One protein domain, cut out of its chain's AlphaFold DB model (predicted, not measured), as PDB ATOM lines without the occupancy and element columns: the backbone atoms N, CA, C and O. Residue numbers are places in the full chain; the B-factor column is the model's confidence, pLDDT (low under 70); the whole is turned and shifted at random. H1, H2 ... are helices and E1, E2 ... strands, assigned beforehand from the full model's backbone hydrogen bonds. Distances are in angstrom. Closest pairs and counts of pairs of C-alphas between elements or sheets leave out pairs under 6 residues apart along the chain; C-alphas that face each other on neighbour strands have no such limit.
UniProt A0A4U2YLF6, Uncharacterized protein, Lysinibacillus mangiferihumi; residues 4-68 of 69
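What this domain is: This is residues 4 to 68 of the 69 residues of an uncharacterized protein of Lysinibacillus mangiferihumi (UniProt A0A4U2YLF6). A tiny hairpin, E1 and E2, and one longer helix, H2, stand apart with the loop of residues 7 to 10 between them; the short helix H1 sits off the start of E1. Residues 9 to 10 pair antiparallel with residues 25 to 26 of E1. The 65 printed residues, under half in named elements, run H1, E1, E2, H2: mixed class, antiparallel sheet E1 - E2, compact, radius of gyration of the C-alphas 11.2 A, rounded at 30 by 26 by 22 A.

Where its parts are: Find C-alpha 23 at (-27.391, -9.408, 29.394), where E1, residues 23 to 26, begins; E2 is residues 38 to 40. H1 is residues 13 to 17. H2, residues 53 to 66, runs 19.9 A to C-alpha 66 at (-27.559, -3.697, 7.646).

How they stand to each other: In the hairpin, look for N 24 and O 39, 3.1 A apart. The closest C-alphas of H1 and E1, Gln 15 and Leu 23, are 6.9 A apart. H1 and H2 are apart. Both helices have every O i to N i+4 pair within hydrogen-bond range.

The domain as a whole: Phe 44 and Gln 68 have the farthest C-alphas, 30.6 A. The links E1 to E2 and E2 to H2 are long. The printed part has no cut, and no printed residue is under 70 in pLDDT.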
ATOM      1  N   GLY A   4     -26.982  -0.464  29.605       93.00
ATOM      2  CA  GLY A   4     -28.415  -0.595  29.328       93.00
ATOM      3  C   GLY A   4     -29.068   0.638  28.697       93.00
ATOM      4  O   GLY A   4     -30.075   0.499  28.012       93.00
ATOM      5  N   ALA A   5     -28.490   1.828  28.878       94.31
ATOM      6  CA  ALA A   5     -28.982   3.068  28.276       94.31
ATOM      7  C   ALA A   5     -28.230   3.457  26.988       94.31
ATOM      8  O   ALA A   5     -28.498   4.513  26.416       94.31
ATOM      9  N   ALA A   6     -27.263   2.650  26.541       96.50
ATOM     10  CA  ALA A   6     -26.422   2.974  25.399       96.50
ATOM     11  C   ALA A   6     -27.111   2.674  24.058       96.50
ATOM     12  O   ALA A   6     -27.789   1.658  23.892       96.50
ATOM     13  N   LEU A   7     -26.884   3.544  23.070       96.94
ATOM     14  CA  LEU A   7     -27.527   3.516  21.751       96.94
ATOM     15  C   LEU A   7     -27.393   2.184  21.020       96.94
ATOM     16  O   LEU A   7     -28.331   1.732  20.367       96.94
ATOM     17  N   ASN A   8     -26.210   1.588  21.091       96.12
ATOM     18  CA  ASN A   8     -25.883   0.364  20.383       96.12
ATOM     19  C   ASN A   8     -26.019  -0.883  21.260       96.12
ATOM     20  O   ASN A   8     -25.560  -1.938  20.842       96.12
ATOM     21  N   VAL A   9     -26.629  -0.791  22.442       95.94
ATOM     22  CA  VAL A   9     -26.901  -1.951  23.293       95.94
ATOM     23  C   VAL A   9     -28.377  -2.307  23.186       95.94
ATOM     24  O   VAL A   9     -29.244  -1.473  23.439       95.94
ATOM     25  N   TYR A  10     -28.670  -3.543  22.780       95.38
ATOM     26  CA  TYR A  10     -30.044  -4.026  22.658       95.38
ATOM     27  C   TYR A  10     -30.120  -5.541  22.922       95.38
ATOM     28  O   TYR A  10     -29.263  -6.287  22.435       95.38
ATOM     29  N   PRO A  11     -31.112  -6.030  23.686       93.75
ATOM     30  CA  PRO A  11     -31.264  -7.457  23.941       93.75
ATOM     31  C   PRO A  11     -31.903  -8.170  22.746       93.75
ATOM     32  O   PRO A  11     -32.773  -7.639  22.056       93.75
ATOM     33  N   SER A  12     -31.515  -9.421  22.513       87.06
ATOM     34  CA  SER A  12     -32.253 -10.288  21.587       87.06
ATOM     35  C   SER A  12     -33.585 -10.755  22.191       87.06
ATOM     36  O   SER A  12     -33.719 -10.864  23.410       87.06
ATOM     37  N   GLN A  13     -34.549 -11.139  21.343       83.56
ATOM     38  CA  GLN A  13     -35.796 -11.777  21.803       83.56
ATOM     39  C   GLN A  13     -35.520 -13.009  22.680       83.56
ATOM     40  O   GLN A  13     -36.213 -13.234  23.668       83.56
ATOM     41  N   MET A  14     -34.473 -13.773  22.350       82.50
ATOM     42  CA  MET A  14     -34.056 -14.926  23.142       82.50
ATOM     43  C   MET A  14     -33.584 -14.511  24.543       82.50
ATOM     44  O   MET A  14     -34.066 -15.080  25.517       82.50
ATOM     45  N   GLN A  15     -32.721 -13.495  24.667       82.31
ATOM     46  CA  GLN A  15     -32.265 -12.976  25.969       82.31
ATOM     47  C   GLN A  15     -33.397 -12.385  26.815       82.31
ATOM     48  O   GLN A  15     -33.350 -12.478  28.036       82.31
ATOM     49  N   LEU A  16     -34.424 -11.811  26.185       82.06
ATOM     50  CA  LEU A  16     -35.620 -11.353  26.898       82.06
ATOM     51  C   LEU A  16     -36.456 -12.521  27.438       82.06
ATOM     52  O   LEU A  16     -37.075 -12.399  28.489       82.06
ATOM     53  N   SER A  17     -36.480 -13.648  26.724       81.12
ATOM     54  CA  SER A  17     -37.228 -14.849  27.122       81.12
ATOM     55  C   SER A  17     -36.481 -15.781  28.084       81.12
ATOM     56  O   SER A  17     -37.099 -16.664  28.673       81.12
ATOM     57  N   MET A  18     -35.162 -15.617  28.231       70.25
ATOM     58  CA  MET A  18     -34.288 -16.549  28.950       70.25
ATOM     59  C   MET A  18     -33.510 -15.831  30.056       70.25
ATOM     60  O   MET A  18     -32.668 -14.975  29.792       70.25
ATOM     61  N   GLY A  19     -33.731 -16.243  31.307       70.12
ATOM     62  CA  GLY A  19     -32.974 -15.760  32.464       70.12
ATOM     63  C   GLY A  19     -33.426 -14.388  32.998       70.12
ATOM     64  O   GLY A  19     -34.530 -13.937  32.709       70.12
ATOM     65  N   PRO A  20     -32.596 -13.724  33.824       79.19
ATOM     66  CA  PRO A  20     -32.983 -12.523  34.572       79.19
ATOM     67  C   PRO A  20     -32.963 -11.213  33.755       79.19
ATOM     68  O   PRO A  20     -33.109 -10.144  34.339       79.19
ATOM     69  N   GLY A  21     -32.736 -11.257  32.435       83.12
ATOM     70  CA  GLY A  21     -32.749 -10.061  31.575       83.12
ATOM     71  C   GLY A  21     -31.578  -9.086  31.781       83.12
ATOM     72  O   GLY A  21     -31.694  -7.909  31.459       83.12
ATOM     73  N   ARG A  22     -30.451  -9.557  32.332       90.25
ATOM     74  CA  ARG A  22     -29.276  -8.727  32.673       90.25
ATOM     75  C   ARG A  22     -28.268  -8.546  31.529       90.25
ATOM     76  O   ARG A  22     -27.409  -7.673  31.596       90.25
ATOM     77  N   LEU A  23     -28.355  -9.373  30.492       92.56
ATOM     78  CA  LEU A  23     -27.391  -9.408  29.394       92.56
ATOM     79  C   LEU A  23     -28.021  -8.890  28.102       92.56
ATOM     80  O   LEU A  23     -29.166  -9.219  27.789       92.56
ATOM     81  N   ALA A  24     -27.249  -8.125  27.338       94.75
ATOM     82  CA  ALA A  24     -27.638  -7.595  26.034       94.75
ATOM     83  C   ALA A  24     -26.456  -7.647  25.058       94.75
ATOM     84  O   ALA A  24     -25.334  -7.935  25.465       94.75
ATOM     85  N   TYR A  25     -26.695  -7.384  23.772       95.56
ATOM     86  CA  TYR A  25     -25.632  -7.328  22.766       95.56
ATOM     87  C   TYR A  25     -25.216  -5.886  22.470       95.56
ATOM     88  O   TYR A  25     -26.076  -5.023  22.276       95.56
ATOM     89  N   LYS A  26     -23.906  -5.644  22.347       95.50
ATOM     90  CA  LYS A  26     -23.317  -4.411  21.808       95.50
ATOM     91  C   LYS A  26     -23.210  -4.523  20.283       95.50
ATOM     92  O   LYS A  26     -22.311  -5.144  19.728       95.50
ATOM     93  N   LEU A  27     -24.160  -3.916  19.590       96.06
ATOM     94  CA  LEU A  27     -24.374  -4.045  18.154       96.06
ATOM     95  C   LEU A  27     -23.380  -3.220  17.324       96.06
ATOM     96  O   LEU A  27     -23.121  -2.042  17.597       96.06
ATOM     97  N   LYS A  28     -22.905  -3.814  16.226       95.56
ATOM     98  CA  LYS A  28     -22.012  -3.187  15.240       95.56
ATOM     99  C   LYS A  28     -22.636  -3.287  13.847       95.56
ATOM    100  O   LYS A  28     -23.063  -4.360  13.431       95.56
ATOM    101  N   PHE A  29     -22.716  -2.171  13.121       94.56
ATOM    102  CA  PHE A  29     -23.313  -2.140  11.778       94.56
ATOM    103  C   PHE A  29     -22.604  -3.086  10.801       94.56
ATOM    104  O   PHE A  29     -21.377  -3.176  10.802       94.56
ATOM    105  N   GLY A  30     -23.389  -3.781   9.971       94.38
ATOM    106  CA  GLY A  30     -22.889  -4.733   8.973       94.38
ATOM    107  C   GLY A  30     -22.281  -6.012   9.555       94.38
ATOM    108  O   GLY A  30     -21.735  -6.816   8.805       94.38
ATOM    109  N   LYS A  31     -22.347  -6.211  10.879       95.25
ATOM    110  CA  LYS A  31     -21.819  -7.394  11.563       95.25
ATOM    111  C   LYS A  31     -22.912  -8.060  12.402       95.25
ATOM    112  O   LYS A  31     -23.503  -7.388  13.256       95.25
ATOM    113  N   PRO A  32     -23.197  -9.355  12.181       94.31
ATOM    114  CA  PRO A  32     -24.040 -10.128  13.083       94.31
ATOM    115  C   PRO A  32     -23.449 -10.121  14.495       94.31
ATOM    116  O   PRO A  32     -22.232 -10.193  14.647       94.31
ATOM    117  N   ALA A  33     -24.307 -10.025  15.510       94.12
ATOM    118  CA  ALA A  33     -23.879 -10.065  16.902       94.12
ATOM    119  C   ALA A  33     -23.537 -11.506  17.286       94.12
ATOM    120  O   ALA A  33     -24.276 -12.433  16.937       94.12
ATOM    121  N   THR A  34     -22.432 -11.692  18.002       94.31
ATOM    122  CA  THR A  34     -22.008 -12.998  18.518       94.31
ATOM    123  C   THR A  34     -21.973 -12.983  20.043       94.31
ATOM    124  O   THR A  34     -22.188 -11.952  20.678       94.31
ATOM    125  N   THR A  35     -21.687 -14.130  20.659       91.56
ATOM    126  CA  THR A  35     -21.539 -14.241  22.119       91.56
ATOM    127  C   THR A  35     -20.445 -13.339  22.693       91.56
ATOM    128  O   THR A  35     -20.512 -12.997  23.868       91.56
ATOM    129  N   GLU A  36     -19.462 -12.934  21.884       94.88
ATOM    130  CA  GLU A  36     -18.392 -12.008  22.287       94.88
ATOM    131  C   GLU A  36     -18.886 -10.564  22.433       94.88
ATOM    132  O   GLU A  36     -18.258  -9.760  23.116       94.88
ATOM    133  N   ASP A  37     -20.017 -10.224  21.811       94.62
ATOM    134  CA  ASP A  37     -20.626  -8.898  21.910       94.62
ATOM    135  C   ASP A  37     -21.595  -8.787  23.105       94.62
ATOM    136  O   ASP A  37     -22.284  -7.773  23.240       94.62
ATOM    137  N   ILE A  38     -21.702  -9.819  23.953       94.00
ATOM    138  CA  ILE A  38     -22.566  -9.797  25.138       94.00
ATOM    139  C   ILE A  38     -21.952  -8.902  26.213       94.00
ATOM    140  O   ILE A  38     -20.798  -9.072  26.595       94.00
ATOM    141  N   VAL A  39     -22.764  -7.991  26.744       93.88
ATOM    142  CA  VAL A  39     -22.407  -7.086  27.840       93.88
ATOM    143  C   VAL A  39     -23.437  -7.160  28.964       93.88
ATOM    144  O   VAL A  39     -24.618  -7.440  28.726       93.88
ATOM    145  N   ASP A  40     -22.999  -6.875  30.188       93.62
ATOM    146  CA  ASP A  40     -23.895  -6.629  31.317       93.62
ATOM    147  C   ASP A  40     -24.459  -5.207  31.220       93.62
ATOM    148  O   ASP A  40     -23.718  -4.232  31.069       93.62
ATOM    149  N   ILE A  41     -25.782  -5.068  31.309       93.69
ATOM    150  CA  ILE A  41     -26.457  -3.772  31.182       93.69
ATOM    151  C   ILE A  41     -26.134  -2.799  32.325       93.69
ATOM    152  O   ILE A  41     -26.356  -1.599  32.158       93.69
ATOM    153  N   PHE A  42     -25.633  -3.280  33.467       93.56
ATOM    154  CA  PHE A  42     -25.256  -2.443  34.613       93.56
ATOM    155  C   PHE A  42     -23.779  -2.052  34.631       93.56
ATOM    156  O   PHE A  42     -23.404  -1.169  35.404       93.56
ATOM    157  N   GLU A  43     -22.954  -2.657  33.779       92.81
ATOM    158  CA  GLU A  43     -21.569  -2.230  33.599       92.81
ATOM    159  C   GLU A  43     -21.489  -0.872  32.890       92.81
ATOM    160  O   GLU A  43     -22.450  -0.389  32.277       92.81
ATOM    161  N   PHE A  44     -20.333  -0.230  33.021       87.94
ATOM    162  CA  PHE A  44     -20.060   1.098  32.495       87.94
ATOM    163  C   PHE A  44     -18.814   1.071  31.618       87.94
ATOM    164  O   PHE A  44     -17.818   0.457  31.988       87.94
ATOM    165  N   GLU A  45     -18.874   1.793  30.502       84.75
ATOM    166  CA  GLU A  45     -17.727   2.081  29.646       84.75
ATOM    167  C   GLU A  45     -17.689   3.574  29.308       84.75
ATOM    168  O   GLU A  45     -18.721   4.250  29.324       84.75
ATOM    169  N   ASP A  46     -16.502   4.085  28.993       81.19
ATOM    170  CA  ASP A  46     -16.276   5.527  28.839       81.19
ATOM    171  C   ASP A  46     -16.977   6.127  27.602       81.19
ATOM    172  O   ASP A  46     -17.443   7.265  27.643       81.19
ATOM    173  N   ASP A  47     -17.144   5.348  26.528       85.19
ATOM    174  CA  ASP A  47     -17.633   5.826  25.221       85.19
ATOM    175  C   ASP A  47     -19.129   5.554  24.966       85.19
ATOM    176  O   ASP A  47     -19.586   5.401  23.824       85.19
ATOM    177  N   LEU A  48     -19.933   5.453  26.024       90.81
ATOM    178  CA  LEU A  48     -21.359   5.169  25.885       90.81
ATOM    179  C   LEU A  48     -22.148   6.418  25.476       90.81
ATOM    180  O   LEU A  48     -22.184   7.434  26.170       90.81
ATOM    181  N   LYS A  49     -22.879   6.310  24.365       94.38
ATOM    182  CA  LYS A  49     -23.884   7.302  23.976       94.38
ATOM    183  C   LYS A  49     -25.239   6.928  24.571       94.38
ATOM    184  O   LYS A  49     -25.909   6.044  24.039       94.38
ATOM    185  N   PHE A  50     -25.641   7.610  25.640       95.44
ATOM    186  CA  PHE A  50     -26.935   7.396  26.293       95.44
ATOM    187  C   PHE A  50     -28.081   8.011  25.496       95.44
ATOM    188  O   PHE A  50     -27.970   9.144  25.027       95.44
ATOM    189  N   VAL A  51     -29.164   7.259  25.326       96.06
ATOM    190  CA  VAL A  51     -30.292   7.618  24.455       96.06
ATOM    191  C   VAL A  51     -31.613   7.094  25.020       96.06
ATOM    192  O   VAL A  51     -31.619   6.347  26.000       96.06
ATOM    193  N   THR A  52     -32.737   7.468  24.409       96.69
ATOM    194  CA  THR A  52     -34.044   6.912  24.787       96.69
ATOM    195  C   THR A  52     -34.232   5.479  24.279       96.69
ATOM    196  O   THR A  52     -33.543   5.013  23.366       96.69
ATOM    197  N   VAL A  53     -35.223   4.775  24.832       94.56
ATOM    198  CA  VAL A  53     -35.583   3.413  24.400       94.56
ATOM    199  C   VAL A  53     -36.011   3.393  22.925       94.56
ATOM    200  O   VAL A  53     -35.670   2.470  22.182       94.56
ATOM    201  N   GLU A  54     -36.710   4.431  22.459       97.00
ATOM    202  CA  GLU A  54     -37.125   4.579  21.059       97.00
ATOM    203  C   GLU A  54     -35.922   4.707  20.118       97.00
ATOM    204  O   GLU A  54     -35.933   4.162  19.007       97.00
ATOM    205  N   GLU A  55     -34.873   5.402  20.557       97.94
ATOM    206  CA  GLU A  55     -33.622   5.542  19.815       97.94
ATOM    207  C   GLU A  55     -32.852   4.215  19.757       97.94
ATOM    208  O   GLU A  55     -32.402   3.836  18.671       97.94
ATOM    209  N   GLN A  56     -32.775   3.456  20.863       97.12
ATOM    210  CA  GLN A  56     -32.188   2.104  20.880       97.12
ATOM    211  C   GLN A  56     -32.937   1.160  19.930       97.12
ATOM    212  O   GLN A  56     -32.330   0.483  19.095       97.12
ATOM    213  N   PHE A  57     -34.273   1.159  19.977       96.06
ATOM    214  CA  PHE A  57     -35.096   0.339  19.086       96.06
ATOM    215  C   PHE A  57     -34.937   0.741  17.613       96.06
ATOM    216  O   PHE A  57     -34.892  -0.103  16.711       96.06
ATOM    217  N   SER A  58     -34.827   2.041  17.339       97.56
ATOM    218  CA  SER A  58     -34.574   2.554  15.992       97.56
ATOM    219  C   SER A  58     -33.191   2.148  15.479       97.56
ATOM    220  O   SER A  58     -33.067   1.752  14.316       97.56
ATOM    221  N   TYR A  59     -32.168   2.183  16.336       97.38
ATOM    222  CA  TYR A  59     -30.829   1.687  16.026       97.38
ATOM    223  C   TYR A  59     -30.849   0.187  15.722       97.38
ATOM    224  O   TYR A  59     -30.359  -0.223  14.672       97.38
ATOM    225  N   TYR A  60     -31.492  -0.619  16.570       96.50
ATOM    226  CA  TYR A  60     -31.643  -2.061  16.373       96.50
ATOM    227  C   TYR A  60     -32.293  -2.400  15.022       96.50
ATOM    228  O   TYR A  60     -31.765  -3.210  14.259       96.50
ATOM    229  N   LYS A  61     -33.387  -1.719  14.650       96.12
ATOM    230  CA  LYS A  61     -34.037  -1.907  13.338       96.12
ATOM    231  C   LYS A  61     -33.118  -1.564  12.165       96.12
ATOM    232  O   LYS A  61     -33.149  -2.244  11.140       96.12
ATOM    233  N   ARG A  62     -32.310  -0.505  12.284       96.94
ATOM    234  CA  ARG A  62     -31.317  -0.143  11.260       96.94
ATOM    235  C   ARG A  62     -30.197  -1.175  11.185       96.94
ATOM    236  O   ARG A  62     -29.769  -1.511  10.086       96.94
ATOM    237  N   TRP A  63     -29.741  -1.676  12.329       96.88
ATOM    238  CA  TRP A  63     -28.744  -2.734  12.404       96.88
ATOM    239  C   TRP A  63     -29.245  -4.014  11.725       96.88
ATOM    240  O   TRP A  63     -28.548  -4.517  10.851       96.88
ATOM    241  N   LEU A  64     -30.479  -4.463  11.991       95.19
ATOM    242  CA  LEU A  64     -31.081  -5.614  11.298       95.19
ATOM    243  C   LEU A  64     -31.066  -5.452   9.773       95.19
ATOM    244  O   LEU A  64     -30.662  -6.367   9.062       95.19
ATOM    245  N   LYS A  65     -31.447  -4.270   9.269       95.94
ATOM    246  CA  LYS A  65     -31.388  -3.962   7.831       95.94
ATOM    247  C   LYS A  65     -29.967  -4.013   7.278       95.94
ATOM    248  O   LYS A  65     -29.785  -4.411   6.141       95.94
ATOM    249  N   SER A  66     -28.963  -3.639   8.072       95.62
ATOM    250  CA  SER A  66     -27.559  -3.697   7.646       95.62
ATOM    251  C   SER A  66     -27.002  -5.116   7.509       95.62
ATOM    252  O   SER A  66     -25.927  -5.279   6.945       95.62
ATOM    253  N   LEU A  67     -27.701  -6.124   8.044       93.25
ATOM    254  CA  LEU A  67     -27.329  -7.536   7.912       93.25
ATOM    255  C   LEU A  67     -28.004  -8.222   6.724       93.25
ATOM    256  O   LEU A  67     -27.632  -9.339   6.371       93.25
ATOM    257  N   GLN A  68     -29.019  -7.585   6.143       85.50
ATOM    258  CA  GLN A  68     -29.677  -8.061   4.939       85.50
ATOM    259  C   GLN A  68     -28.849  -7.567   3.751       85.50
ATOM    260  O   GLN A  68     -28.758  -6.360   3.527       85.50
TER     261      GLN A  68